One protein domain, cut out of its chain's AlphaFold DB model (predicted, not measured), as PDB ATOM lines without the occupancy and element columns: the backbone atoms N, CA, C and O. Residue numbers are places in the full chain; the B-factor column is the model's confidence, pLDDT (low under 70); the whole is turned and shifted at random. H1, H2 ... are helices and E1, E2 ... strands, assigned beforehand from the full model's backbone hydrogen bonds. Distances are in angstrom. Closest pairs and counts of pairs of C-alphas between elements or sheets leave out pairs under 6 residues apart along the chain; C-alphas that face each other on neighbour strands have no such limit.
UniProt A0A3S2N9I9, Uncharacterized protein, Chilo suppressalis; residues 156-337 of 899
ATOM      1  N   ILE A 156     126.553 146.017 137.858       85.56
ATOM      2  CA  ILE A 156     127.781 145.285 138.176       85.56
ATOM      3  C   ILE A 156     128.633 145.184 136.910       85.56
ATOM      4  O   ILE A 156     128.270 144.484 135.967       85.56
ATOM      5  N   LEU A 157     129.791 145.846 136.900       84.25
ATOM      6  CA  LEU A 157     130.765 145.725 135.815       84.25
ATOM      7  C   LEU A 157     131.792 144.639 136.190       84.25
ATOM      8  O   LEU A 157     132.631 144.878 137.053       84.25
ATOM      9  N   PRO A 158     131.777 143.435 135.582       79.38
ATOM     10  CA  PRO A 158     132.606 142.318 136.051       79.38
ATOM     11  C   PRO A 158     134.110 142.526 135.813       79.38
ATOM     12  O   PRO A 158     134.924 142.004 136.572       79.38
ATOM     13  N   ASN A 159     134.458 143.297 134.778       82.69
ATOM     14  CA  ASN A 159     135.829 143.565 134.328       82.69
ATOM     15  C   ASN A 159     136.404 144.899 134.833       82.69
ATOM     16  O   ASN A 159     137.551 145.215 134.517       82.69
ATOM     17  N   TYR A 160     135.615 145.678 135.576       86.75
ATOM     18  CA  TYR A 160     136.023 146.945 136.177       86.75
ATOM     19  C   TYR A 160     135.835 146.872 137.688       86.75
ATOM     20  O   TYR A 160     135.031 146.100 138.206       86.75
ATOM     21  N   SER A 161     136.589 147.682 138.412       87.44
ATOM     22  CA  SER A 161     136.440 147.833 139.858       87.44
ATOM     23  C   SER A 161     136.528 149.304 140.233       87.44
ATOM     24  O   SER A 161     136.929 150.128 139.411       87.44
ATOM     25  N   ARG A 162     136.102 149.659 141.444       86.50
ATOM     26  CA  ARG A 162     136.140 151.034 141.926       86.50
ATOM     27  C   ARG A 162     136.499 151.153 143.394       86.50
ATOM     28  O   ARG A 162     136.191 150.274 144.197       86.50
ATOM     29  N   ALA A 163     137.026 152.319 143.738       82.31
ATOM     30  CA  ALA A 163     137.140 152.761 145.115       82.31
ATOM     31  C   ALA A 163     135.770 152.991 145.767       82.31
ATOM     32  O   ALA A 163     134.803 153.431 145.134       82.31
ATOM     33  N   SER A 164     135.731 152.744 147.075       78.25
ATOM     34  CA  SER A 164     134.672 153.213 147.964       78.25
ATOM     35  C   SER A 164     134.757 154.731 148.138       78.25
ATOM     36  O   SER A 164     135.847 155.302 148.213       78.25
ATOM     37  N   ASP A 165     133.604 155.382 148.250       75.38
ATOM     38  CA  ASP A 165     133.484 156.837 148.319       75.38
ATOM     39  C   ASP A 165     134.084 157.397 149.626       75.38
ATOM     40  O   ASP A 165     133.575 157.188 150.729       75.38
ATOM     41  N   THR A 166     135.221 158.089 149.512       70.25
ATOM     42  CA  THR A 166     136.106 158.437 150.641       70.25
ATOM     43  C   THR A 166     136.241 159.948 150.827       70.25
ATOM     44  O   THR A 166     137.310 160.536 150.687       70.25
ATOM     45  N   HIS A 167     135.123 160.584 151.184       68.94
ATOM     46  CA  HIS A 167     135.012 162.041 151.328       68.94
ATOM     47  C   HIS A 167     135.718 162.622 152.574       68.94
ATOM     48  O   HIS A 167     136.172 163.763 152.527       68.94
ATOM     49  N   ASN A 168     135.842 161.847 153.663       69.94
ATOM     50  CA  ASN A 168     136.417 162.272 154.957       69.94
ATOM     51  C   ASN A 168     137.632 161.436 155.421       69.94
ATOM     52  O   ASN A 168     138.101 161.606 156.546       69.94
ATOM     53  N   ARG A 169     138.139 160.516 154.593       71.56
ATOM     54  CA  ARG A 169     139.281 159.640 154.919       71.56
ATOM     55  C   ARG A 169     140.138 159.374 153.685       71.56
ATOM     56  O   ARG A 169     139.716 159.657 152.570       71.56
ATOM     57  N   CYS A 170     141.319 158.799 153.886       78.81
ATOM     58  CA  CYS A 170     142.145 158.286 152.796       78.81
ATOM     59  C   CYS A 170     141.444 157.125 152.059       78.81
ATOM     60  O   CYS A 170     140.745 156.323 152.681       78.81
ATOM     61  N   ILE A 171     141.691 156.995 150.754       77.44
ATOM     62  CA  ILE A 171     141.280 155.859 149.909       77.44
ATOM     63  C   ILE A 171     141.799 154.499 150.420       77.44
ATOM     64  O   ILE A 171     141.143 153.471 150.247       77.44
ATOM     65  N   PHE A 172     142.947 154.497 151.108       75.25
ATOM     66  CA  PHE A 172     143.488 153.337 151.819       75.25
ATOM     67  C   PHE A 172     142.842 153.221 153.208       75.25
ATOM     68  O   PHE A 172     143.070 154.081 154.061       75.25
ATOM     69  N   LEU A 173     142.069 152.153 153.445       64.56
ATOM     70  CA  LEU A 173     141.216 151.991 154.636       64.56
ATOM     71  C   LEU A 173     141.983 152.080 155.963       64.56
ATOM     72  O   LEU A 173     141.514 152.733 156.893       64.56
ATOM     73  N   GLN A 174     143.168 151.471 156.035       66.31
ATOM     74  CA  GLN A 174     143.991 151.403 157.250       66.31
ATOM     75  C   GLN A 174     144.844 152.667 157.505       66.31
ATOM     76  O   GLN A 174     145.675 152.700 158.411       66.31
ATOM     77  N   CYS A 175     144.700 153.723 156.697       69.81
ATOM     78  CA  CYS A 175     145.595 154.877 156.752       69.81
ATOM     79  C   CYS A 175     145.182 155.916 157.810       69.81
ATOM     80  O   CYS A 175     144.243 156.685 157.609       69.81
ATOM     81  N   GLN A 176     145.968 156.026 158.887       70.19
ATOM     82  CA  GLN A 176     145.780 157.010 159.969       70.19
ATOM     83  C   GLN A 176     146.316 158.426 159.650       70.19
ATOM     84  O   GLN A 176     146.737 159.159 160.544       70.19
ATOM     85  N   GLY A 177     146.335 158.828 158.374       62.53
ATOM     86  CA  GLY A 177     146.730 160.188 157.989       62.53
ATOM     87  C   GLY A 177     145.773 161.251 158.548       62.53
ATOM     88  O   GLY A 177     144.588 160.988 158.722       62.53
ATOM     89  N   THR A 178     146.279 162.457 158.813       62.88
ATOM     90  CA  THR A 178     145.490 163.588 159.355       62.88
ATOM     91  C   THR A 178     145.265 164.722 158.352       62.88
ATOM     92  O   THR A 178     144.307 165.476 158.493       62.88
ATOM     93  N   SER A 179     146.113 164.823 157.324       70.12
ATOM     94  CA  SER A 179     145.950 165.727 156.181       70.12
ATOM     95  C   SER A 179     145.563 164.921 154.941       70.12
ATOM     96  O   SER A 179     146.204 163.910 154.637       70.12
ATOM     97  N   PHE A 180     144.526 165.364 154.224       75.19
ATOM     98  CA  PHE A 180     144.027 164.716 153.009       75.19
ATOM     99  C   PHE A 180     143.768 165.735 151.897       75.19
ATOM    100  O   PHE A 180     143.073 166.730 152.114       75.19
ATOM    101  N   ARG A 181     144.240 165.437 150.686       74.00
ATOM    102  CA  ARG A 181     143.955 166.188 149.453       74.00
ATOM    103  C   ARG A 181     143.022 165.358 148.555       74.00
ATOM    104  O   ARG A 181     142.946 164.138 148.717       74.00
ATOM    105  N   LEU A 182     142.293 165.994 147.635       78.56
ATOM    106  CA  LEU A 182     141.556 165.270 146.585       78.56
ATOM    107  C   LEU A 182     142.542 164.485 145.707       78.56
ATOM    108  O   LEU A 182     143.675 164.925 145.512       78.56
ATOM    109  N   ILE A 183     142.127 163.328 145.190       78.81
ATOM    110  CA  ILE A 183     142.975 162.530 144.293       78.81
ATOM    111  C   ILE A 183     143.073 163.242 142.929       78.81
ATOM    112  O   ILE A 183     142.032 163.478 142.312       78.81
ATOM    113  N   PRO A 184     144.285 163.582 142.438       76.50
ATOM    114  CA  PRO A 184     144.461 164.296 141.173       76.50
ATOM    115  C   PRO A 184     143.766 163.617 139.990       76.50
ATOM    116  O   PRO A 184     143.849 162.395 139.836       76.50
ATOM    117  N   LEU A 185     143.151 164.416 139.112       73.81
ATOM    118  CA  LEU A 185     142.422 163.936 137.929       73.81
ATOM    119  C   LEU A 185     143.270 162.985 137.070       73.81
ATOM    120  O   LEU A 185     142.786 161.935 136.662       73.81
ATOM    121  N   VAL A 186     144.557 163.297 136.892       70.25
ATOM    122  CA  VAL A 186     145.528 162.465 136.161       70.25
ATOM    123  C   VAL A 186     145.624 161.045 136.732       70.25
ATOM    124  O   VAL A 186     145.688 160.085 135.970       70.25
ATOM    125  N   LEU A 187     145.571 160.876 138.059       74.94
ATOM    126  CA  LEU A 187     145.576 159.547 138.682       74.94
ATOM    127  C   LEU A 187     144.227 158.831 138.519       74.94
ATOM    128  O   LEU A 187     144.221 157.619 138.317       74.94
ATOM    129  N   ARG A 188     143.097 159.560 138.530       83.69
ATOM    130  CA  ARG A 188     141.767 158.995 138.215       83.69
ATOM    131  C   ARG A 188     141.732 158.448 136.779       83.69
ATOM    132  O   ARG A 188     141.328 157.307 136.574       83.69
ATOM    133  N   VAL A 189     142.210 159.237 135.808       78.88
ATOM    134  CA  VAL A 189     142.282 158.879 134.375       78.88
ATOM    135  C   VAL A 189     143.307 157.768 134.109       78.88
ATOM    136  O   VAL A 189     143.050 156.893 133.287       78.88
ATOM    137  N   ARG A 190     144.446 157.746 134.816       75.69
ATOM    138  CA  ARG A 190     145.433 156.664 134.679       75.69
ATOM    139  C   ARG A 190     144.890 155.335 135.214       75.69
ATOM    140  O   ARG A 190     144.900 154.341 134.500       75.69
ATOM    141  N   LEU A 191     144.371 155.305 136.444       79.38
ATOM    142  CA  LEU A 191     143.945 154.053 137.089       79.38
ATOM    143  C   LEU A 191     142.751 153.384 136.387       79.38
ATOM    144  O   LEU A 191     142.691 152.154 136.313       79.38
ATOM    145  N   ILE A 192     141.841 154.169 135.805       82.94
ATOM    146  CA  ILE A 192     140.693 153.632 135.065       82.94
ATOM    147  C   ILE A 192     141.088 153.033 133.703       82.94
ATOM    148  O   ILE A 192     140.467 152.061 133.277       82.94
ATOM    149  N   LYS A 193     142.138 153.558 133.053       77.62
ATOM    150  CA  LYS A 193     142.604 153.119 131.726       77.62
ATOM    151  C   LYS A 193     143.667 152.013 131.814       77.62
ATOM    152  O   LYS A 193     143.468 150.951 131.228       77.62
ATOM    153  N   ASP A 194     144.719 152.201 132.614       77.06
ATOM    154  CA  ASP A 194     145.801 151.219 132.809       77.06
ATOM    155  C   ASP A 194     145.313 149.961 133.560       77.06
ATOM    156  O   ASP A 194     145.690 148.837 133.227       77.06
ATOM    157  N   TYR A 195     144.471 150.144 134.589       78.88
ATOM    158  CA  TYR A 195     144.159 149.104 135.584       78.88
ATOM    159  C   TYR A 195     142.667 148.780 135.739       78.88
ATOM    160  O   TYR A 195     142.310 147.939 136.565       78.88
ATOM    161  N   LYS A 196     141.779 149.424 134.967       86.69
ATOM    162  CA  LYS A 196     140.311 149.256 135.070       86.69
ATOM    163  C   LYS A 196     139.764 149.568 136.476       86.69
ATOM    164  O   LYS A 196     138.736 149.018 136.885       86.69
ATOM    165  N   TYR A 197     140.450 150.453 137.205       86.56
ATOM    166  CA  TYR A 197     140.135 150.853 138.577       86.56
ATOM    167  C   TYR A 197     139.635 152.305 138.629       86.56
ATOM    168  O   TYR A 197     140.402 153.260 138.537       86.56
ATOM    169  N   TYR A 198     138.323 152.471 138.772       88.06
ATOM    170  CA  TYR A 198     137.650 153.763 138.855       88.06
ATOM    171  C   TYR A 198     137.783 154.399 140.251       88.06
ATOM    172  O   TYR A 198     137.623 153.738 141.279       88.06
ATOM    173  N   ILE A 199     138.013 155.711 140.307       86.88
ATOM    174  CA  ILE A 199     138.027 156.487 141.553       86.88
ATOM    175  C   ILE A 199     136.955 157.581 141.464       86.88
ATOM    176  O   ILE A 199     137.121 158.480 140.639       86.88
ATOM    177  N   PRO A 200     135.900 157.556 142.304       86.38
ATOM    178  CA  PRO A 200     134.906 158.631 142.391       86.38
ATOM    179  C   PRO A 200     135.509 160.013 142.713       86.38
ATOM    180  O   PRO A 200     136.530 160.088 143.405       86.38
ATOM    181  N   PRO A 201     134.884 161.122 142.271       80.25
ATOM    182  CA  PRO A 201     135.478 162.463 142.352       80.25
ATOM    183  C   PRO A 201     135.659 162.980 143.788       80.25
ATOM    184  O   PRO A 201     136.541 163.796 144.044       80.25
ATOM    185  N   GLY A 202     134.864 162.490 144.747       77.56
ATOM    186  CA  GLY A 202     134.961 162.881 146.158       77.56
ATOM    187  C   GLY A 202     136.085 162.205 146.957       77.56
ATOM    188  O   GLY A 202     136.261 162.532 148.131       77.56
ATOM    189  N   CYS A 203     136.818 161.251 146.373       82.50
ATOM    190  CA  CYS A 203     137.816 160.449 147.084       82.50
ATOM    191  C   CYS A 203     139.108 161.226 147.388       82.50
ATOM    192  O   CYS A 203     139.615 161.995 146.565       82.50
ATOM    193  N   ARG A 204     139.670 160.992 148.580       81.25
ATOM    194  CA  ARG A 204     140.852 161.706 149.087       81.25
ATOM    195  C   ARG A 204     142.029 160.783 149.398       81.25
ATOM    196  O   ARG A 204     141.869 159.588 149.635       81.25
ATOM    197  N   ILE A 205     143.228 161.354 149.448       79.69
ATOM    198  CA  ILE A 205     144.471 160.664 149.813       79.69
ATOM    199  C   ILE A 205     145.333 161.536 150.733       79.69
ATOM    200  O   ILE A 205     145.311 162.763 150.636       79.69
ATOM    201  N   CYS A 206     146.088 160.914 151.644       78.88
ATOM    202  CA  CYS A 206     147.075 161.622 152.457       78.88
ATOM    203  C   CYS A 206     148.423 161.764 151.736       78.88
ATOM    204  O   CYS A 206     148.806 160.939 150.905       78.88
ATOM    205  N   GLU A 207     149.172 162.796 152.109       74.31
ATOM    206  CA  GLU A 207     150.441 163.169 151.474       74.31
ATOM    207  C   GLU A 207     151.478 162.031 151.480       74.31
ATOM    208  O   GLU A 207     152.101 161.751 150.459       74.31
ATOM    209  N   MET A 208     151.574 161.290 152.590       71.38
ATOM    210  CA  MET A 208     152.474 160.140 152.731       71.38
ATOM    211  C   MET A 208     152.152 158.993 151.758       71.38
ATOM    212  O   MET A 208     153.072 158.374 151.232       71.38
ATOM    213  N   GLN A 209     150.872 158.684 151.514       69.69
ATOM    214  CA  GLN A 209     150.500 157.612 150.576       69.69
ATOM    215  C   GLN A 209     150.624 158.077 149.120       69.69
ATOM    216  O   GLN A 209     151.026 157.290 148.269       69.69
ATOM    217  N   LEU A 210     150.364 159.359 148.835       72.62
ATOM    218  CA  LEU A 210     150.592 159.941 147.510       72.62
ATOM    219  C   LEU A 210     152.085 159.916 147.131       72.62
ATOM    220  O   LEU A 210     152.431 159.548 146.010       72.62
ATOM    221  N   ALA A 211     152.971 160.229 148.083       63.88
ATOM    222  CA  ALA A 211     154.424 160.239 147.893       63.88
ATOM    223  C   ALA A 211     155.067 158.844 147.743       63.88
ATOM    224  O   ALA A 211     156.200 158.749 147.278       63.88
ATOM    225  N   ARG A 212     154.373 157.756 148.111       63.38
ATOM    226  CA  ARG A 212     154.903 156.377 148.039       63.38
ATOM    227  C   ARG A 212     154.892 155.759 146.637       63.38
ATOM    228  O   ARG A 212     155.483 154.701 146.458       63.38
ATOM    229  N   GLN A 213     154.233 156.397 145.664       52.72
ATOM    230  CA  GLN A 213     154.219 156.065 144.225       52.72
ATOM    231  C   GLN A 213     153.799 154.633 143.811       52.72
ATOM    232  O   GLN A 213     153.699 154.368 142.614       52.72
ATOM    233  N   SER A 214     153.482 153.731 144.745       55.16
ATOM    234  CA  SER A 214     153.136 152.321 144.503       55.16
ATOM    235  C   SER A 214     151.710 152.125 143.959       55.16
ATOM    236  O   SER A 214     150.878 151.464 144.581       55.16
ATOM    237  N   TRP A 215     151.422 152.722 142.805       64.06
ATOM    238  CA  TRP A 215     150.127 152.638 142.118       64.06
ATOM    239  C   TRP A 215     150.033 151.475 141.126       64.06
ATOM    240  O   TRP A 215     148.940 151.156 140.671       64.06
ATOM    241  N   ASP A 216     151.158 150.834 140.805       57.19
ATOM    242  CA  ASP A 216     151.238 149.841 139.728       57.19
ATOM    243  C   ASP A 216     150.702 148.439 140.102       57.19
ATOM    244  O   ASP A 216     150.732 147.533 139.269       57.19
ATOM    245  N   ASP A 217     150.201 148.252 141.331       56.47
ATOM    246  CA  ASP A 217     149.510 147.032 141.779       56.47
ATOM    247  C   ASP A 217     148.241 147.358 142.610       56.47
ATOM    248  O   ASP A 217     148.278 147.355 143.849       56.47
ATOM    249  N   PRO A 218     147.098 147.632 141.942       52.44
ATOM    250  CA  PRO A 218     145.833 147.971 142.597       52.44
ATOM    251  C   PRO A 218     145.223 146.832 143.425       52.44
ATOM    252  O   PRO A 218     144.268 147.075 144.161       52.44
ATOM    253  N   ILE A 219     145.752 145.604 143.341       44.56
ATOM    254  CA  ILE A 219     145.267 144.450 144.117       44.56
ATOM    255  C   ILE A 219     145.452 144.695 145.628       44.56
ATOM    256  O   ILE A 219     144.698 144.166 146.440       44.56
ATOM    257  N   ASN A 220     146.392 145.569 146.006       49.81
ATOM    258  CA  ASN A 220     146.633 145.989 147.390       49.81
ATOM    259  C   ASN A 220     145.678 147.100 147.884       49.81
ATOM    260  O   ASN A 220     145.809 147.558 149.020       49.81
ATOM    261  N   ILE A 221     144.724 147.562 147.065       57.22
ATOM    262  CA  ILE A 221     143.662 148.468 147.519       57.22
ATOM    263  C   ILE A 221     142.471 147.618 147.971       57.22
ATOM    264  O   ILE A 221     141.690 147.135 147.156       57.22
ATOM    265  N   GLU A 222     142.285 147.501 149.287       52.97
ATOM    266  CA  GLU A 222     141.259 146.676 149.966       52.97
ATOM    267  C   GLU A 222     139.786 147.042 149.643       52.97
ATOM    268  O   GLU A 222     138.853 146.492 150.222       52.97
ATOM    269  N   ASN A 223     139.552 147.967 148.709       57.81
ATOM    270  CA  ASN A 223     138.244 148.370 148.198       57.81
ATOM    271  C   ASN A 223     138.038 147.839 146.766       57.81
ATOM    272  O   ASN A 223     138.079 148.617 145.810       57.81
ATOM    273  N   VAL A 224     137.804 146.532 146.598       62.59
ATOM    274  CA  VAL A 224     137.406 145.944 145.300       62.59
ATOM    275  C   VAL A 224     135.879 145.949 145.175       62.59
ATOM    276  O   VAL A 224     135.218 144.917 145.266       62.59
ATOM    277  N   ASN A 225     135.296 147.134 144.981       76.62
ATOM    278  CA  ASN A 225     133.868 147.269 144.687       76.62
ATOM    279  C   ASN A 225     133.633 147.144 143.167       76.62
ATOM    280  O   ASN A 225     134.432 147.652 142.384       76.62
ATOM    281  N   ARG A 226     132.558 146.473 142.733       82.62
ATOM    282  CA  ARG A 226     132.178 146.324 141.308       82.62
ATOM    283  C   ARG A 226     130.777 146.848 140.972       82.62
ATOM    284  O   ARG A 226     130.336 146.688 139.839       82.62
ATOM    285  N   SER A 227     130.077 147.442 141.940       83.50
ATOM    286  CA  SER A 227     128.744 148.029 141.767       83.50
ATOM    287  C   SER A 227     128.851 149.506 141.383       83.50
ATOM    288  O   SER A 227     129.418 150.309 142.134       83.50
ATOM    289  N   PHE A 228     128.311 149.860 140.217       88.25
ATOM    290  CA  PHE A 228     128.298 151.210 139.660       88.25
ATOM    291  C   PHE A 228     126.867 151.758 139.572       88.25
ATOM    292  O   PHE A 228     125.918 151.005 139.378       88.25
ATOM    293  N   THR A 229     126.703 153.074 139.694       86.06
ATOM    294  CA  THR A 229     125.451 153.792 139.396       86.06
ATOM    295  C   THR A 229     125.583 154.509 138.052       86.06
ATOM    296  O   THR A 229     126.701 154.673 137.560       86.06
ATOM    297  N   ALA A 230     124.474 154.994 137.478       82.69
ATOM    298  CA  ALA A 230     124.501 155.812 136.259       82.69
ATOM    299  C   ALA A 230     125.495 156.988 136.369       82.69
ATOM    300  O   ALA A 230     126.397 157.090 135.547       82.69
ATOM    301  N   ALA A 231     125.447 157.753 137.466       81.75
ATOM    302  CA  ALA A 231     126.368 158.866 137.727       81.75
ATOM    303  C   ALA A 231     127.858 158.459 137.772       81.75
ATOM    304  O   ALA A 231     128.728 159.225 137.362       81.75
ATOM    305  N   TYR A 232     128.184 157.246 138.240       88.06
ATOM    306  CA  TYR A 232     129.560 156.737 138.161       88.06
ATOM    307  C   TYR A 232     129.951 156.314 136.741       88.06
ATOM    308  O   TYR A 232     131.131 156.366 136.420       88.06
ATOM    309  N   ILE A 233     129.000 155.885 135.906       86.31
ATOM    310  CA  ILE A 233     129.231 155.541 134.492       86.31
ATOM    311  C   ILE A 233     129.344 156.813 133.630       86.31
ATOM    312  O   ILE A 233     130.098 156.833 132.660       86.31
ATOM    313  N   GLU A 234     128.664 157.890 134.018       85.25
ATOM    314  CA  GLU A 234     128.765 159.219 133.408       85.25
ATOM    315  C   GLU A 234     130.143 159.853 133.678       85.25
ATOM    316  O   GLU A 234     130.867 160.113 132.717       85.25
ATOM    317  N   ASP A 235     130.583 159.969 134.941       85.31
ATOM    318  CA  ASP A 235     131.948 160.438 135.273       85.31
ATOM    319  C   ASP A 235     133.027 159.495 134.682       85.31
ATOM    320  O   ASP A 235     133.996 159.968 134.092       85.31
ATOM    321  N   PHE A 236     132.823 158.169 134.692       82.94
ATOM    322  CA  PHE A 236     133.671 157.205 133.964       82.94
ATOM    323  C   PHE A 236     133.772 157.545 132.466       82.94
ATOM    324  O   PHE A 236     134.866 157.527 131.900       82.94
ATOM    325  N   SER A 237     132.653 157.868 131.810       81.56
ATOM    326  CA  SER A 237     132.621 158.244 130.391       81.56
ATOM    327  C   SER A 237     133.365 159.557 130.143       81.56
ATOM    328  O   SER A 237     134.086 159.677 129.155       81.56
ATOM    329  N   GLU A 238     133.240 160.531 131.043       82.50
ATOM    330  CA  GLU A 238     133.968 161.800 130.973       82.50
ATOM    331  C   GLU A 238     135.474 161.623 131.202       82.50
ATOM    332  O   GLU A 238     136.262 162.113 130.395       82.50
ATOM    333  N   LEU A 239     135.895 160.824 132.190       79.56
ATOM    334  CA  LEU A 239     137.300 160.450 132.407       79.56
ATOM    335  C   LEU A 239     137.930 159.752 131.191       79.56
ATOM    336  O   LEU A 239     139.135 159.885 130.959       79.56
ATOM    337  N   LEU A 240     137.145 159.008 130.404       72.44
ATOM    338  CA  LEU A 240     137.632 158.419 129.156       72.44
ATOM    339  C   LEU A 240     137.807 159.456 128.036       72.44
ATOM    340  O   LEU A 240     138.780 159.335 127.291       72.44
ATOM    341  N   LYS A 241     136.938 160.477 127.966       71.44
ATOM    342  CA  LYS A 241     137.005 161.599 127.002       71.44
ATOM    343  C   LYS A 241     138.145 162.590 127.279       71.44
ATOM    344  O   LYS A 241     138.448 163.392 126.405       71.44
ATOM    345  N   VAL A 242     138.768 162.561 128.464       63.69
ATOM    346  CA  VAL A 242     139.964 163.372 128.748       63.69
ATOM    347  C   VAL A 242     141.122 162.897 127.863       63.69
ATOM    348  O   VAL A 242     141.610 161.768 128.021       63.69
ATOM    349  N   ASP A 243     141.552 163.773 126.951       54.69
ATOM    350  CA  ASP A 243     142.709 163.564 126.078       54.69
ATOM    351  C   ASP A 243     144.005 163.392 126.883       54.69
ATOM    352  O   ASP A 243     144.206 163.988 127.943       54.69
ATOM    353  N   HIS A 244     144.889 162.526 126.389       55.25
ATOM    354  CA  HIS A 244     145.971 161.965 127.205       55.25
ATOM    355  C   HIS A 244     147.181 162.869 127.430       55.25
ATOM    356  O   HIS A 244     147.951 162.614 128.358       55.25
ATOM    357  N   ASN A 245     147.356 163.914 126.622       54.88
ATOM    358  CA  ASN A 245     148.553 164.754 126.629       54.88
ATOM    359  C   ASN A 245     148.524 165.796 127.765       54.88
ATOM    360  O   ASN A 245     148.756 166.981 127.553       54.88
ATOM    361  N   VAL A 246     148.289 165.351 129.005       62.88
ATOM    362  CA  VAL A 246     148.446 166.196 130.206       62.88
ATOM    363  C   VAL A 246     149.918 166.567 130.454       62.88
ATOM    364  O   VAL A 246     150.209 167.471 131.232       62.88
ATOM    365  N   LEU A 247     150.844 165.874 129.781       74.44
ATOM    366  CA  LEU A 247     152.276 166.160 129.731       74.44
ATOM    367  C   LEU A 247     152.702 166.656 128.339       74.44
ATOM    368  O   LEU A 247     153.601 166.098 127.714       74.44
ATOM    369  N   ASP A 248     152.050 167.711 127.849       81.12
ATOM    370  CA  ASP A 248     152.547 168.476 126.703       81.12
ATOM    371  C   ASP A 248     153.659 169.442 127.153       81.12
ATOM    372  O   ASP A 248     153.408 170.461 127.803       81.12
ATOM    373  N   PHE A 249     154.906 169.105 126.820       87.81
ATOM    374  CA  PHE A 249     156.066 169.947 127.103       87.81
ATOM    375  C   PHE A 249     156.295 171.058 126.073       87.81
ATOM    376  O   PHE A 249     156.987 172.020 126.400       87.81
ATOM    377  N   GLU A 250     155.734 170.969 124.866       84.06
ATOM    378  CA  GLU A 250     155.826 172.051 123.877       84.06
ATOM    379  C   GLU A 250     154.872 173.202 124.260       84.06
ATOM    380  O   GLU A 250     155.231 174.372 124.145       84.06
ATOM    381  N   ASN A 251     153.705 172.886 124.837       83.31
ATOM    382  CA  ASN A 251     152.749 173.855 125.392       83.31
ATOM    383  C   ASN A 251     152.831 173.995 126.926       83.31
ATOM    384  O   ASN A 251     151.813 174.207 127.588       83.31
ATOM    385  N   ILE A 252     154.035 173.927 127.513       84.06
ATOM    386  CA  ILE A 252     154.250 173.841 128.975       84.06
ATOM    387  C   ILE A 252     153.505 174.887 129.828       84.06
ATOM    388  O   ILE A 252     153.165 174.610 130.977       84.06
ATOM    389  N   GLN A 253     153.196 176.071 129.290       81.56
ATOM    390  CA  GLN A 253     152.413 177.096 129.997       81.56
ATOM    391  C   GLN A 253     150.994 176.624 130.372       81.56
ATOM    392  O   GLN A 253     150.466 177.047 131.400       81.56
ATOM    393  N   GLN A 254     150.408 175.720 129.578       77.75
ATOM    394  CA  GLN A 254     149.078 175.137 129.795       77.75
ATOM    395  C   GLN A 254     149.087 173.949 130.778       77.75
ATOM    396  O   GLN A 254     148.028 173.526 131.236       77.75
ATOM    397  N   MET A 255     150.263 173.413 131.128       77.06
ATOM    398  CA  MET A 255     150.402 172.324 132.101       77.06
ATOM    399  C   MET A 255     150.099 172.813 133.530       77.06
ATOM    400  O   MET A 255     150.384 173.961 133.873       77.06
ATOM    401  N   ASP A 256     149.559 171.953 134.398       77.25
ATOM    402  CA  ASP A 256     149.430 172.267 135.829       77.25
ATOM    403  C   ASP A 256     150.810 172.324 136.518       77.25
ATOM    404  O   ASP A 256     151.676 171.477 136.283       77.25
ATOM    405  N   ASP A 257     151.010 173.306 137.401       75.75
ATOM    406  CA  ASP A 257     152.301 173.536 138.063       75.75
ATOM    407  C   ASP A 257     152.681 172.398 139.024       75.75
ATOM    408  O   ASP A 257     153.854 172.036 139.133       75.75
ATOM    409  N   ASN A 258     151.696 171.790 139.695       72.38
ATOM    410  CA  ASN A 258     151.917 170.663 140.603       72.38
ATOM    411  C   ASN A 258     152.268 169.394 139.818       72.38
ATOM    412  O   ASN A 258     153.111 168.610 140.256       72.38
ATOM    413  N   LEU A 259     151.640 169.198 138.656       73.69
ATOM    414  CA  LEU A 259     151.916 168.100 137.735       73.69
ATOM    415  C   LEU A 259     153.333 168.203 137.154       73.69
ATOM    416  O   LEU A 259     154.087 167.230 137.227       73.69
ATOM    417  N   LEU A 260     153.721 169.381 136.656       81.81
ATOM    418  CA  LEU A 260     155.083 169.637 136.182       81.81
ATOM    419  C   LEU A 260     156.105 169.409 137.307       81.81
ATOM    420  O   LEU A 260     157.089 168.690 137.122       81.81
ATOM    421  N   TRP A 261     155.852 169.953 138.501       78.56
ATOM    422  CA  TRP A 261     156.735 169.771 139.654       78.56
ATOM    423  C   TRP A 261     156.850 168.302 140.091       78.56
ATOM    424  O   TRP A 261     157.942 167.849 140.443       78.56
ATOM    425  N   TYR A 262     155.760 167.533 140.036       77.69
ATOM    426  CA  TYR A 262     155.759 166.105 140.357       77.69
ATOM    427  C   TYR A 262     156.646 165.299 139.394       77.69
ATOM    428  O   TYR A 262     157.486 164.518 139.848       77.69
ATOM    429  N   TRP A 263     156.490 165.504 138.081       78.12
ATOM    430  CA  TRP A 263     157.188 164.714 137.061       78.12
ATOM    431  C   TRP A 263     158.618 165.184 136.771       78.12
ATOM    432  O   TRP A 263     159.484 164.350 136.532       78.12
ATOM    433  N   VAL A 264     158.880 166.494 136.810       85.19
ATOM    434  CA  VAL A 264     160.159 167.105 136.393       85.19
ATOM    435  C   VAL A 264     160.955 167.673 137.577       85.19
ATOM    436  O   VAL A 264     162.184 167.716 137.534       85.19
ATOM    437  N   GLY A 265     160.296 168.085 138.665       80.06
ATOM    438  CA  GLY A 265     160.965 168.692 139.826       80.06
ATOM    439  C   GLY A 265     161.539 170.090 139.560       80.06
ATOM    440  O   GLY A 265     162.571 170.445 140.133       80.06
ATOM    441  N   ARG A 266     160.912 170.857 138.660       83.69
ATOM    442  CA  ARG A 266     161.233 172.256 138.323       83.69
ATOM    443  C   ARG A 266     159.947 173.059 138.140       83.69
ATOM    444  O   ARG A 266     158.905 172.482 137.838       83.69
ATOM    445  N   THR A 267     160.019 174.374 138.330       87.88
ATOM    446  CA  THR A 267     158.920 175.285 137.965       87.88
ATOM    447  C   THR A 267     158.885 175.511 136.448       87.88
ATOM    448  O   THR A 267     159.881 175.260 135.764       87.88
ATOM    449  N   LYS A 268     157.768 176.033 135.912       89.88
ATOM    450  CA  LYS A 268     157.668 176.442 134.494       89.88
ATOM    451  C   LYS A 268     158.816 177.366 134.090       89.88
ATOM    452  O   LYS A 268     159.503 177.088 133.116       89.88
ATOM    453  N   GLN A 269     159.060 178.407 134.891       87.62
ATOM    454  CA  GLN A 269     160.149 179.360 134.679       87.62
ATOM    455  C   GLN A 269     161.511 178.653 134.590       87.62
ATOM    456  O   GLN A 269     162.190 178.802 133.583       87.62
ATOM    457  N   GLN A 270     161.864 177.819 135.574       84.25
ATOM    458  CA  GLN A 270     163.146 177.097 135.592       84.25
ATOM    459  C   GLN A 270     163.324 176.146 134.400       84.25
ATOM    460  O   GLN A 270     164.443 175.917 133.946       84.25
ATOM    461  N   PHE A 271     162.232 175.570 133.894       91.81
ATOM    462  CA  PHE A 271     162.268 174.743 132.689       91.81
ATOM    463  C   PHE A 271     162.463 175.595 131.426       91.81
ATOM    464  O   PHE A 271     163.253 175.225 130.565       91.81
ATOM    465  N   THR A 272     161.802 176.752 131.321       90.25
ATOM    466  CA  THR A 272     161.995 177.696 130.207       90.25
ATOM    467  C   THR A 272     163.394 178.329 130.212       90.25
ATOM    468  O   THR A 272     163.997 178.466 129.150       90.25
ATOM    469  N   GLU A 273     163.943 178.653 131.384       87.06
ATOM    470  CA  GLU A 273     165.328 179.120 131.557       87.06
ATOM    471  C   GLU A 273     166.312 178.070 131.025       87.06
ATOM    472  O   GLU A 273     167.071 178.350 130.097       87.06
ATOM    473  N   LEU A 274     166.205 176.823 131.497       87.19
ATOM    474  CA  LEU A 274     167.087 175.733 131.071       87.19
ATOM    475  C   LEU A 274     166.877 175.329 129.597       87.19
ATOM    476  O   LEU A 274     167.819 174.899 128.939       87.19
ATOM    477  N   LEU A 275     165.682 175.521 129.022       89.00
ATOM    478  CA  LEU A 275     165.480 175.429 127.569       89.00
ATOM    479  C   LEU A 275     166.206 176.537 126.797       89.00
ATOM    480  O   LEU A 275     166.641 176.303 125.669       89.00
ATOM    481  N   THR A 276     166.313 177.739 127.361       89.06
ATOM    482  CA  THR A 276     166.920 178.898 126.689       89.06
ATOM    483  C   THR A 276     168.442 178.758 126.595       89.06
ATOM    484  O   THR A 276     169.027 179.166 125.597       89.06
ATOM    485  N   GLU A 277     169.072 178.112 127.579       84.69
ATOM    486  CA  GLU A 277     170.523 177.850 127.620       84.69
ATOM    487  C   GLU A 277     170.986 176.733 126.657       84.69
ATOM    488  O   GLU A 277     172.175 176.606 126.366       84.69
ATOM    489  N   LEU A 278     170.061 175.925 126.124       86.44
ATOM    490  CA  LEU A 278     170.361 174.838 125.184       86.44
ATOM    491  C   LEU A 278     170.300 175.296 123.712       86.44
ATOM    492  O   LEU A 278     169.459 176.131 123.363       86.44
ATOM    493  N   PRO A 279     171.084 174.690 122.794       87.81
ATOM    494  CA  PRO A 279     170.929 174.909 121.351       87.81
ATOM    495  C   PRO A 279     169.544 174.461 120.846       87.81
ATOM    496  O   PRO A 279     168.754 173.864 121.583       87.81
ATOM    497  N   GLN A 280     169.214 174.758 119.586       86.56
ATOM    498  CA  GLN A 280     167.974 174.272 118.967       86.56
ATOM    499  C   GLN A 280     168.150 172.857 118.405       86.56
ATOM    500  O   GLN A 280     169.147 172.565 117.751       86.56
ATOM    501  N   PHE A 281     167.172 171.984 118.655       86.69
ATOM    502  CA  PHE A 281     167.131 170.613 118.143       86.69
ATOM    503  C   PHE A 281     165.678 170.088 118.081       86.69
ATOM    504  O   PHE A 281     164.797 170.677 118.714       86.69
ATOM    505  N   PRO A 282     165.382 169.012 117.322       80.69
ATOM    506  CA  PRO A 282     164.016 168.508 117.166       80.69
ATOM    507  C   PRO A 282     163.370 168.087 118.493       80.69
ATOM    508  O   PRO A 282     164.001 167.408 119.303       80.69
ATOM    509  N   ASN A 283     162.096 168.449 118.690       86.31
ATOM    510  CA  ASN A 283     161.313 168.163 119.904       86.31
ATOM    511  C   ASN A 283     162.038 168.588 121.196       86.31
ATOM    512  O   ASN A 283     162.089 167.828 122.164       86.31
ATOM    513  N   LYS A 284     162.678 169.765 121.183       90.56
ATOM    514  CA  LYS A 284     163.550 170.265 122.256       90.56
ATOM    515  C   LYS A 284     162.903 170.178 123.643       90.56
ATOM    516  O   LYS A 284     163.503 169.625 124.568       90.56
ATOM    517  N   SER A 285     161.672 170.669 123.765       90.62
ATOM    518  CA  SER A 285     160.925 170.734 125.024       90.62
ATOM    519  C   SER A 285     160.556 169.336 125.519       90.62
ATOM    520  O   SER A 285     160.878 168.974 126.649       90.62
ATOM    521  N   THR A 286     159.983 168.503 124.649       92.00
ATOM    522  CA  THR A 286     159.621 167.111 124.957       92.00
ATOM    523  C   THR A 286     160.836 166.250 125.289       92.00
ATOM    524  O   THR A 286     160.772 165.423 126.196       92.00
ATOM    525  N   SER A 287     161.969 166.461 124.617       93.25
ATOM    526  CA  SER A 287     163.213 165.724 124.870       93.25
ATOM    527  C   SER A 287     163.815 166.064 126.230       93.25
ATOM    528  O   SER A 287     164.200 165.160 126.975       93.25
ATOM    529  N   LEU A 288     163.859 167.355 126.582       93.31
ATOM    530  CA  LEU A 288     164.301 167.792 127.903       93.31
ATOM    531  C   LEU A 288     163.346 167.294 128.996       93.31
ATOM    532  O   LEU A 288     163.798 166.767 130.010       93.31
ATOM    533  N   GLY A 289     162.035 167.408 128.775       92.06
ATOM    534  CA  GLY A 289     161.009 166.912 129.688       92.06
ATOM    535  C   GLY A 289     161.133 165.410 129.942       92.06
ATOM    536  O   GLY A 289     161.238 164.993 131.093       92.06
ATOM    537  N   ALA A 290     161.246 164.603 128.885       92.00
ATOM    538  CA  ALA A 290     161.498 163.164 128.958       92.00
ATOM    539  C   ALA A 290     162.787 162.816 129.727       92.00
ATOM    540  O   ALA A 290     162.789 161.917 130.572       92.00
ATOM    541  N   TYR A 291     163.883 163.532 129.463       94.00
ATOM    542  CA  TYR A 291     165.166 163.338 130.142       94.00
ATOM    543  C   TYR A 291     165.086 163.685 131.637       94.00
ATOM    544  O   TYR A 291     165.535 162.902 132.479       94.00
ATOM    545  N   LEU A 292     164.459 164.809 131.991       90.31
ATOM    546  CA  LEU A 292     164.280 165.213 133.386       90.31
ATOM    547  C   LEU A 292     163.291 164.301 134.127       90.31
ATOM    548  O   LEU A 292     163.581 163.926 135.260       90.31
ATOM    549  N   MET A 293     162.203 163.846 133.491       89.25
ATOM    550  CA  MET A 293     161.322 162.798 134.032       89.25
ATOM    551  C   MET A 293     162.107 161.526 134.359       89.25
ATOM    552  O   MET A 293     162.017 161.005 135.471       89.25
ATOM    553  N   LYS A 294     162.938 161.060 133.416       86.25
ATOM    554  CA  LYS A 294     163.771 159.864 133.585       86.25
ATOM    555  C   LYS A 294     164.731 159.985 134.771       86.25
ATOM    556  O   LYS A 294     164.894 159.019 135.513       86.25
ATOM    557  N   LEU A 295     165.334 161.161 134.970       84.88
ATOM    558  CA  LEU A 295     166.177 161.452 136.135       84.88
ATOM    559  C   LEU A 295     165.375 161.610 137.438       84.88
ATOM    560  O   LEU A 295     165.890 161.282 138.507       84.88
ATOM    561  N   ARG A 296     164.141 162.125 137.373       78.44
ATOM    562  CA  ARG A 296     163.331 162.480 138.545       78.44
ATOM    563  C   ARG A 296     162.585 161.298 139.159       78.44
ATOM    564  O   ARG A 296     162.523 161.233 140.389       78.44
ATOM    565  N   THR A 297     162.011 160.413 138.339       77.44
ATOM    566  CA  THR A 297     161.217 159.257 138.804       77.44
ATOM    567  C   THR A 297     161.960 157.928 138.706       77.44
ATOM    568  O   THR A 297     161.673 157.019 139.478       77.44
ATOM    569  N   GLY A 298     162.921 157.798 137.784       73.56
ATOM    570  CA  GLY A 298     163.594 156.525 137.505       73.56
ATOM    571  C   GLY A 298     162.731 155.496 136.760       73.56
ATOM    572  O   GLY A 298     163.142 154.341 136.640       73.56
ATOM    573  N   ASP A 299     161.560 155.897 136.252       73.06
ATOM    574  CA  ASP A 299     160.613 155.020 135.551       73.06
ATOM    575  C   ASP A 299     161.206 154.360 134.294       73.06
ATOM    576  O   ASP A 299     162.176 154.846 133.705       73.06
ATOM    577  N   SER A 300     160.619 153.243 133.849       78.62
ATOM    578  CA  SER A 300     161.010 152.581 132.596       78.62
ATOM    579  C   SER A 300     160.740 153.464 131.372       78.62
ATOM    580  O   SER A 300     159.857 154.324 131.394       78.62
ATOM    581  N   ASP A 301     161.491 153.236 130.289       82.44
ATOM    582  CA  ASP A 301     161.275 153.950 129.025       82.44
ATOM    583  C   ASP A 301     159.835 153.731 128.533       82.44
ATOM    584  O   ASP A 301     159.154 154.698 128.226       82.44
ATOM    585  N   ASP A 302     159.302 152.508 128.590       73.38
ATOM    586  CA  ASP A 302     157.920 152.216 128.173       73.38
ATOM    587  C   ASP A 302     156.851 152.957 128.995       73.38
ATOM    588  O   ASP A 302     155.821 153.366 128.455       73.38
ATOM    589  N   ARG A 303     157.094 153.182 130.296       74.50
ATOM    590  CA  ARG A 303     156.175 153.945 131.158       74.50
ATOM    591  C   ARG A 303     156.218 155.433 130.825       74.50
ATOM    592  O   ARG A 303     155.161 156.044 130.704       74.50
ATOM    593  N   ILE A 304     157.403 156.011 130.632       80.81
ATOM    594  CA  ILE A 304     157.537 157.426 130.246       80.81
ATOM    595  C   ILE A 304     157.019 157.645 128.813       80.81
ATOM    596  O   ILE A 304     156.363 158.646 128.550       80.81
ATOM    597  N   ALA A 305     157.229 156.690 127.907       79.56
ATOM    598  CA  ALA A 305     156.746 156.741 126.530       79.56
ATOM    599  C   ALA A 305     155.210 156.713 126.477       79.56
ATOM    600  O   ALA A 305     154.607 157.565 125.830       79.56
ATOM    601  N   THR A 306     154.580 155.824 127.258       76.69
ATOM    602  CA  THR A 306     153.121 155.804 127.470       76.69
ATOM    603  C   THR A 306     152.609 157.129 128.053       76.69
ATOM    604  O   THR A 306     151.627 157.675 127.557       76.69
ATOM    605  N   LEU A 307     153.282 157.686 129.070       78.19
ATOM    606  CA  LEU A 307     152.902 158.960 129.708       78.19
ATOM    607  C   LEU A 307     153.023 160.181 128.781       78.19
ATOM    608  O   LEU A 307     152.309 161.160 128.979       78.19
ATOM    609  N   LEU A 308     153.915 160.119 127.789       82.50
ATOM    610  CA  LEU A 308     154.117 161.147 126.763       82.50
ATOM    611  C   LEU A 308     153.413 160.828 125.434       82.50
ATOM    612  O   LEU A 308     153.568 161.578 124.474       82.50
ATOM    613  N   ASN A 309     152.644 159.736 125.371       77.12
ATOM    614  CA  ASN A 309     151.912 159.287 124.184       77.12
ATOM    615  C   ASN A 309     152.801 159.133 122.923       77.12
ATOM    616  O   ASN A 309     152.414 159.485 121.808       77.12
ATOM    617  N   ILE A 310     154.018 158.607 123.103       82.69
ATOM    618  CA  ILE A 310     154.990 158.322 122.032       82.69
ATOM    619  C   ILE A 310     155.481 156.870 122.101       82.69
ATOM    620  O   ILE A 310     155.385 156.210 123.128       82.69
ATOM    621  N   ALA A 311     156.053 156.360 121.007       81.81
ATOM    622  CA  ALA A 311     156.674 155.034 121.000       81.81
ATOM    623  C   ALA A 311     157.957 155.005 121.854       81.81
ATOM    624  O   ALA A 311     158.753 155.946 121.797       81.81
ATOM    625  N   SER A 312     158.224 153.901 122.566       78.94
ATOM    626  CA  SER A 312     159.442 153.733 123.383       78.94
ATOM    627  C   SER A 312     160.727 153.958 122.577       78.94
ATOM    628  O   SER A 312     161.644 154.628 123.039       78.94
ATOM    629  N   SER A 313     160.767 153.491 121.324       83.06
ATOM    630  CA  SER A 313     161.895 153.698 120.404       83.06
ATOM    631  C   SER A 313     162.094 155.160 119.979       83.06
ATOM    632  O   SER A 313     163.209 155.539 119.617       83.06
ATOM    633  N   THR A 314     161.050 155.993 120.043       87.94
ATOM    634  CA  THR A 314     161.169 157.452 119.922       87.94
ATOM    635  C   THR A 314     161.698 158.033 121.228       87.94
ATOM    636  O   THR A 314     162.687 158.760 121.196       87.94
ATOM    637  N   LEU A 315     161.115 157.671 122.378       91.06
ATOM    638  CA  LEU A 315     161.554 158.172 123.685       91.06
ATOM    639  C   LEU A 315     163.052 157.939 123.922       91.06
ATOM    640  O   LEU A 315     163.761 158.886 124.260       91.06
ATOM    641  N   SER A 316     163.557 156.719 123.717       89.31
ATOM    642  CA  SER A 316     164.972 156.416 123.962       89.31
ATOM    643  C   SER A 316     165.903 157.247 123.065       89.31
ATOM    644  O   SER A 316     166.991 157.621 123.507       89.31
ATOM    645  N   LYS A 317     165.474 157.621 121.846       91.00
ATOM    646  CA  LYS A 317     166.198 158.580 120.988       91.00
ATOM    647  C   LYS A 317     166.172 159.993 121.579       91.00
ATOM    648  O   LYS A 317     167.230 160.605 121.685       91.00
ATOM    649  N   LEU A 318     165.007 160.488 122.010       91.50
ATOM    650  CA  LEU A 318     164.868 161.823 122.613       91.50
ATOM    651  C   LEU A 318     165.689 161.957 123.910       91.50
ATOM    652  O   LEU A 318     166.430 162.922 124.070       91.50
ATOM    653  N   ILE A 319     165.628 160.961 124.804       92.19
ATOM    654  CA  ILE A 319     166.407 160.926 126.056       92.19
ATOM    655  C   ILE A 319     167.912 160.851 125.772       92.19
ATOM    656  O   ILE A 319     168.696 161.498 126.469       92.19
ATOM    657  N   THR A 320     168.329 160.086 124.758       91.56
ATOM    658  CA  THR A 320     169.744 160.015 124.359       91.56
ATOM    659  C   THR A 320     170.212 161.350 123.784       91.56
ATOM    660  O   THR A 320     171.234 161.862 124.230       91.56
ATOM    661  N   LYS A 321     169.433 161.983 122.895       90.06
ATOM    662  CA  LYS A 321     169.825 163.264 122.292       90.06
ATOM    663  C   LYS A 321     169.814 164.423 123.290       90.06
ATOM    664  O   LYS A 321     170.724 165.247 123.271       90.06
ATOM    665  N   ALA A 322     168.855 164.443 124.215       91.38
ATOM    666  CA  ALA A 322     168.876 165.358 125.350       91.38
ATOM    667  C   ALA A 322     170.124 165.142 126.222       91.38
ATOM    668  O   ALA A 322     170.767 166.118 126.594       91.38
ATOM    669  N   ARG A 323     170.521 163.888 126.499       90.38
ATOM    670  CA  ARG A 323     171.762 163.602 127.239       90.38
ATOM    671  C   ARG A 323     172.996 164.126 126.509       90.38
ATOM    672  O   ARG A 323     173.782 164.815 127.142       90.38
ATOM    673  N   GLU A 324     173.155 163.817 125.222       90.62
ATOM    674  CA  GLU A 324     174.286 164.289 124.407       90.62
ATOM    675  C   GLU A 324     174.426 165.812 124.491       90.62
ATOM    676  O   GLU A 324     175.483 166.321 124.844       90.62
ATOM    677  N   ILE A 325     173.335 166.542 124.244       88.06
ATOM    678  CA  ILE A 325     173.350 168.008 124.209       88.06
ATOM    679  C   ILE A 325     173.566 168.597 125.613       88.06
ATOM    680  O   ILE A 325     174.298 169.576 125.759       88.06
ATOM    681  N   MET A 326     173.010 167.980 126.662       84.06
ATOM    682  CA  MET A 326     173.319 168.354 128.046       84.06
ATOM    683  C   MET A 326     174.798 168.106 128.385       84.06
ATOM    684  O   MET A 326     175.416 168.958 129.012       84.06
ATOM    685  N   GLU A 327     175.393 166.983 127.973       83.88
ATOM    686  CA  GLU A 327     176.798 166.641 128.254       83.88
ATOM    687  C   GLU A 327     177.804 167.464 127.423       83.88
ATOM    688  O   GLU A 327     178.903 167.738 127.905       83.88
ATOM    689  N   GLU A 328     177.429 167.897 126.217       82.69
ATOM    690  CA  GLU A 328     178.277 168.651 125.281       82.69
ATOM    691  C   GLU A 328     178.178 170.178 125.444       82.69
ATOM    692  O   GLU A 328     179.190 170.868 125.346       82.69
ATOM    693  N   HIS A 329     176.983 170.717 125.710       79.06
ATOM    694  CA  HIS A 329     176.745 172.166 125.746       79.06
ATOM    695  C   HIS A 329     176.516 172.675 127.176       79.06
ATOM    696  O   HIS A 329     177.256 173.533 127.658       79.06
ATOM    697  N   PHE A 330     175.533 172.115 127.888       79.69
ATOM    698  CA  PHE A 330     175.138 172.601 129.217       79.69
ATOM    699  C   PHE A 330     176.193 172.295 130.290       79.69
ATOM    700  O   PHE A 330     176.625 173.175 131.036       79.69
ATOM    701  N   MET A 331     176.662 171.047 130.359       74.94
ATOM    702  CA  MET A 331     177.642 170.615 131.353       74.94
ATOM    703  C   MET A 331     178.957 171.404 131.245       74.94
ATOM    704  O   MET A 331     179.416 171.870 132.285       74.94
ATOM    705  N   PRO A 332     179.562 171.653 130.063       65.88
ATOM    706  CA  PRO A 332     180.775 172.467 129.985       65.88
ATOM    707  C   PRO A 332     180.543 173.948 130.301       65.88
ATOM    708  O   PRO A 332     181.405 174.559 130.937       65.88
ATOM    709  N   ALA A 333     179.391 174.505 129.906       63.94
ATOM    710  CA  ALA A 333     179.059 175.915 130.095       63.94
ATOM    711  C   ALA A 333     178.635 176.283 131.529       63.94
ATOM    712  O   ALA A 333     178.820 177.438 131.908       63.94
ATOM    713  N   HIS A 334     178.124 175.334 132.329       64.75
ATOM    714  CA  HIS A 334     177.598 175.586 133.687       64.75
ATOM    715  C   HIS A 334     178.265 174.763 134.806       64.75
ATOM    716  O   HIS A 334     178.141 175.113 135.978       64.75
ATOM    717  N   LEU A 335     178.963 173.667 134.480       56.50
ATOM    718  CA  LEU A 335     179.556 172.726 135.452       56.50
ATOM    719  C   LEU A 335     180.968 172.239 135.058       56.50
ATOM    720  O   LEU A 335     181.540 171.372 135.720       56.50
ATOM    721  N   GLY A 336     181.540 172.768 133.973       48.44
ATOM    722  CA  GLY A 336     182.807 172.316 133.405       48.44
ATOM    723  C   GLY A 336     184.013 173.147 133.832       48.44
ATOM    724  O   GLY A 336     183.901 174.295 134.260       48.44
ATOM    725  N   LEU A 337     185.209 172.598 133.593       43.56
ATOM    726  CA  LEU A 337     186.487 173.282 133.842       43.56
ATOM    727  C   LEU A 337     186.663 174.589 133.035       43.56
ATOM    728  O   LEU A 337     187.608 175.324 133.295       43.56
TER     729      LEU A 337
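Overview. This is residues 156 to 337 of the 899 residues of an uncharacterized protein of Chilo suppressalis (UniProt A0A3S2N9I9). What does the model look like? Two lobes lie end to end, joined by residues 242 to 246: one holds the small strand pair E1 and E2 with H1, H2, H3 and long loops, the other is a cluster of crossed helices in which H4, H5, H7 and H8 pack on H6. The long helix H8 crosses H6 and runs on to the far end of its lobe. What are the counts? The 182 printed residues include two strands and eight helices, in the order E1 H1 E2 H2 H3 H4 H5 H6 H7 H8; the sheet, E1 - E2, is antiparallel and the class is mostly helix. How large is it? It is elongated, spanning 61 by 34 by 27 A, and only just compact, close to loose, with a radius of gyration of the C-alphas of 19.0 A.

Along the chain. Where are the strands? E1 is residues 180 to 182, from C-alpha 180 at (144.027, 164.716, 153.009), and E2 is residues 204 to 206; they measure 6.9 A and 7.1 A. Where are the helices? H1 is residues 185 to 194, H2 207 to 211, H3 230 to 241, H4 257 to 264, H5 268 to 276, H6 284 to 297 and H7 301 to 307. H8, residues 312 to 335, measures 30.2 A and ends with C-alpha 335 at (179.556, 172.726, 135.452); H6 measures 20.0 A and H3 16.6 A.

Arrangement. How are the strands paired? E1 and E2 are antiparallel at 139 degrees, with N 181 and O 205 2.9 A apart, within hydrogen-bond range. What surrounds them? The C-alphas of Phe 180 in E1 and Glu 207 in H2 are 6.8 A apart, and H2 touches no helix. H1 touches H3, about perpendicular at 89 degrees, closest at the C-alphas of Val 189 and Leu 239, 5.6 A. What does the hub, H6, touch? It touches H8 at 90 degrees, about perpendicular, closest at the C-alphas of Ser 287 and Leu 318, 4.8 A, and H4 at 76 degrees, at Val 264 and Met 293, 5.0 A. It touches H7, at Ala 290 and Ile 304, 7.1 A, and only just H5, with 3 pairs of C-alphas within 8 A, the closest Leu 275 and Ser 285, 7.0 A. How complete are the helix backbones? Every O i to N i+4 pair is within hydrogen-bond range in H1 to H7, and 17 of 20 in H8.

Size, cuts and confidence. How far does it reach? The two C-alphas farthest apart, of Ile 156 and Leu 337, are 65.2 A apart, and the printed part has no cut. Which links are long? Those from H2 to H3 and from H3 to H4. Where is confidence low? The mean pLDDT of the printed part is 78.1, and 33 residues are under 70, among them 211 to 224, 242 to 246 and 332 to 337.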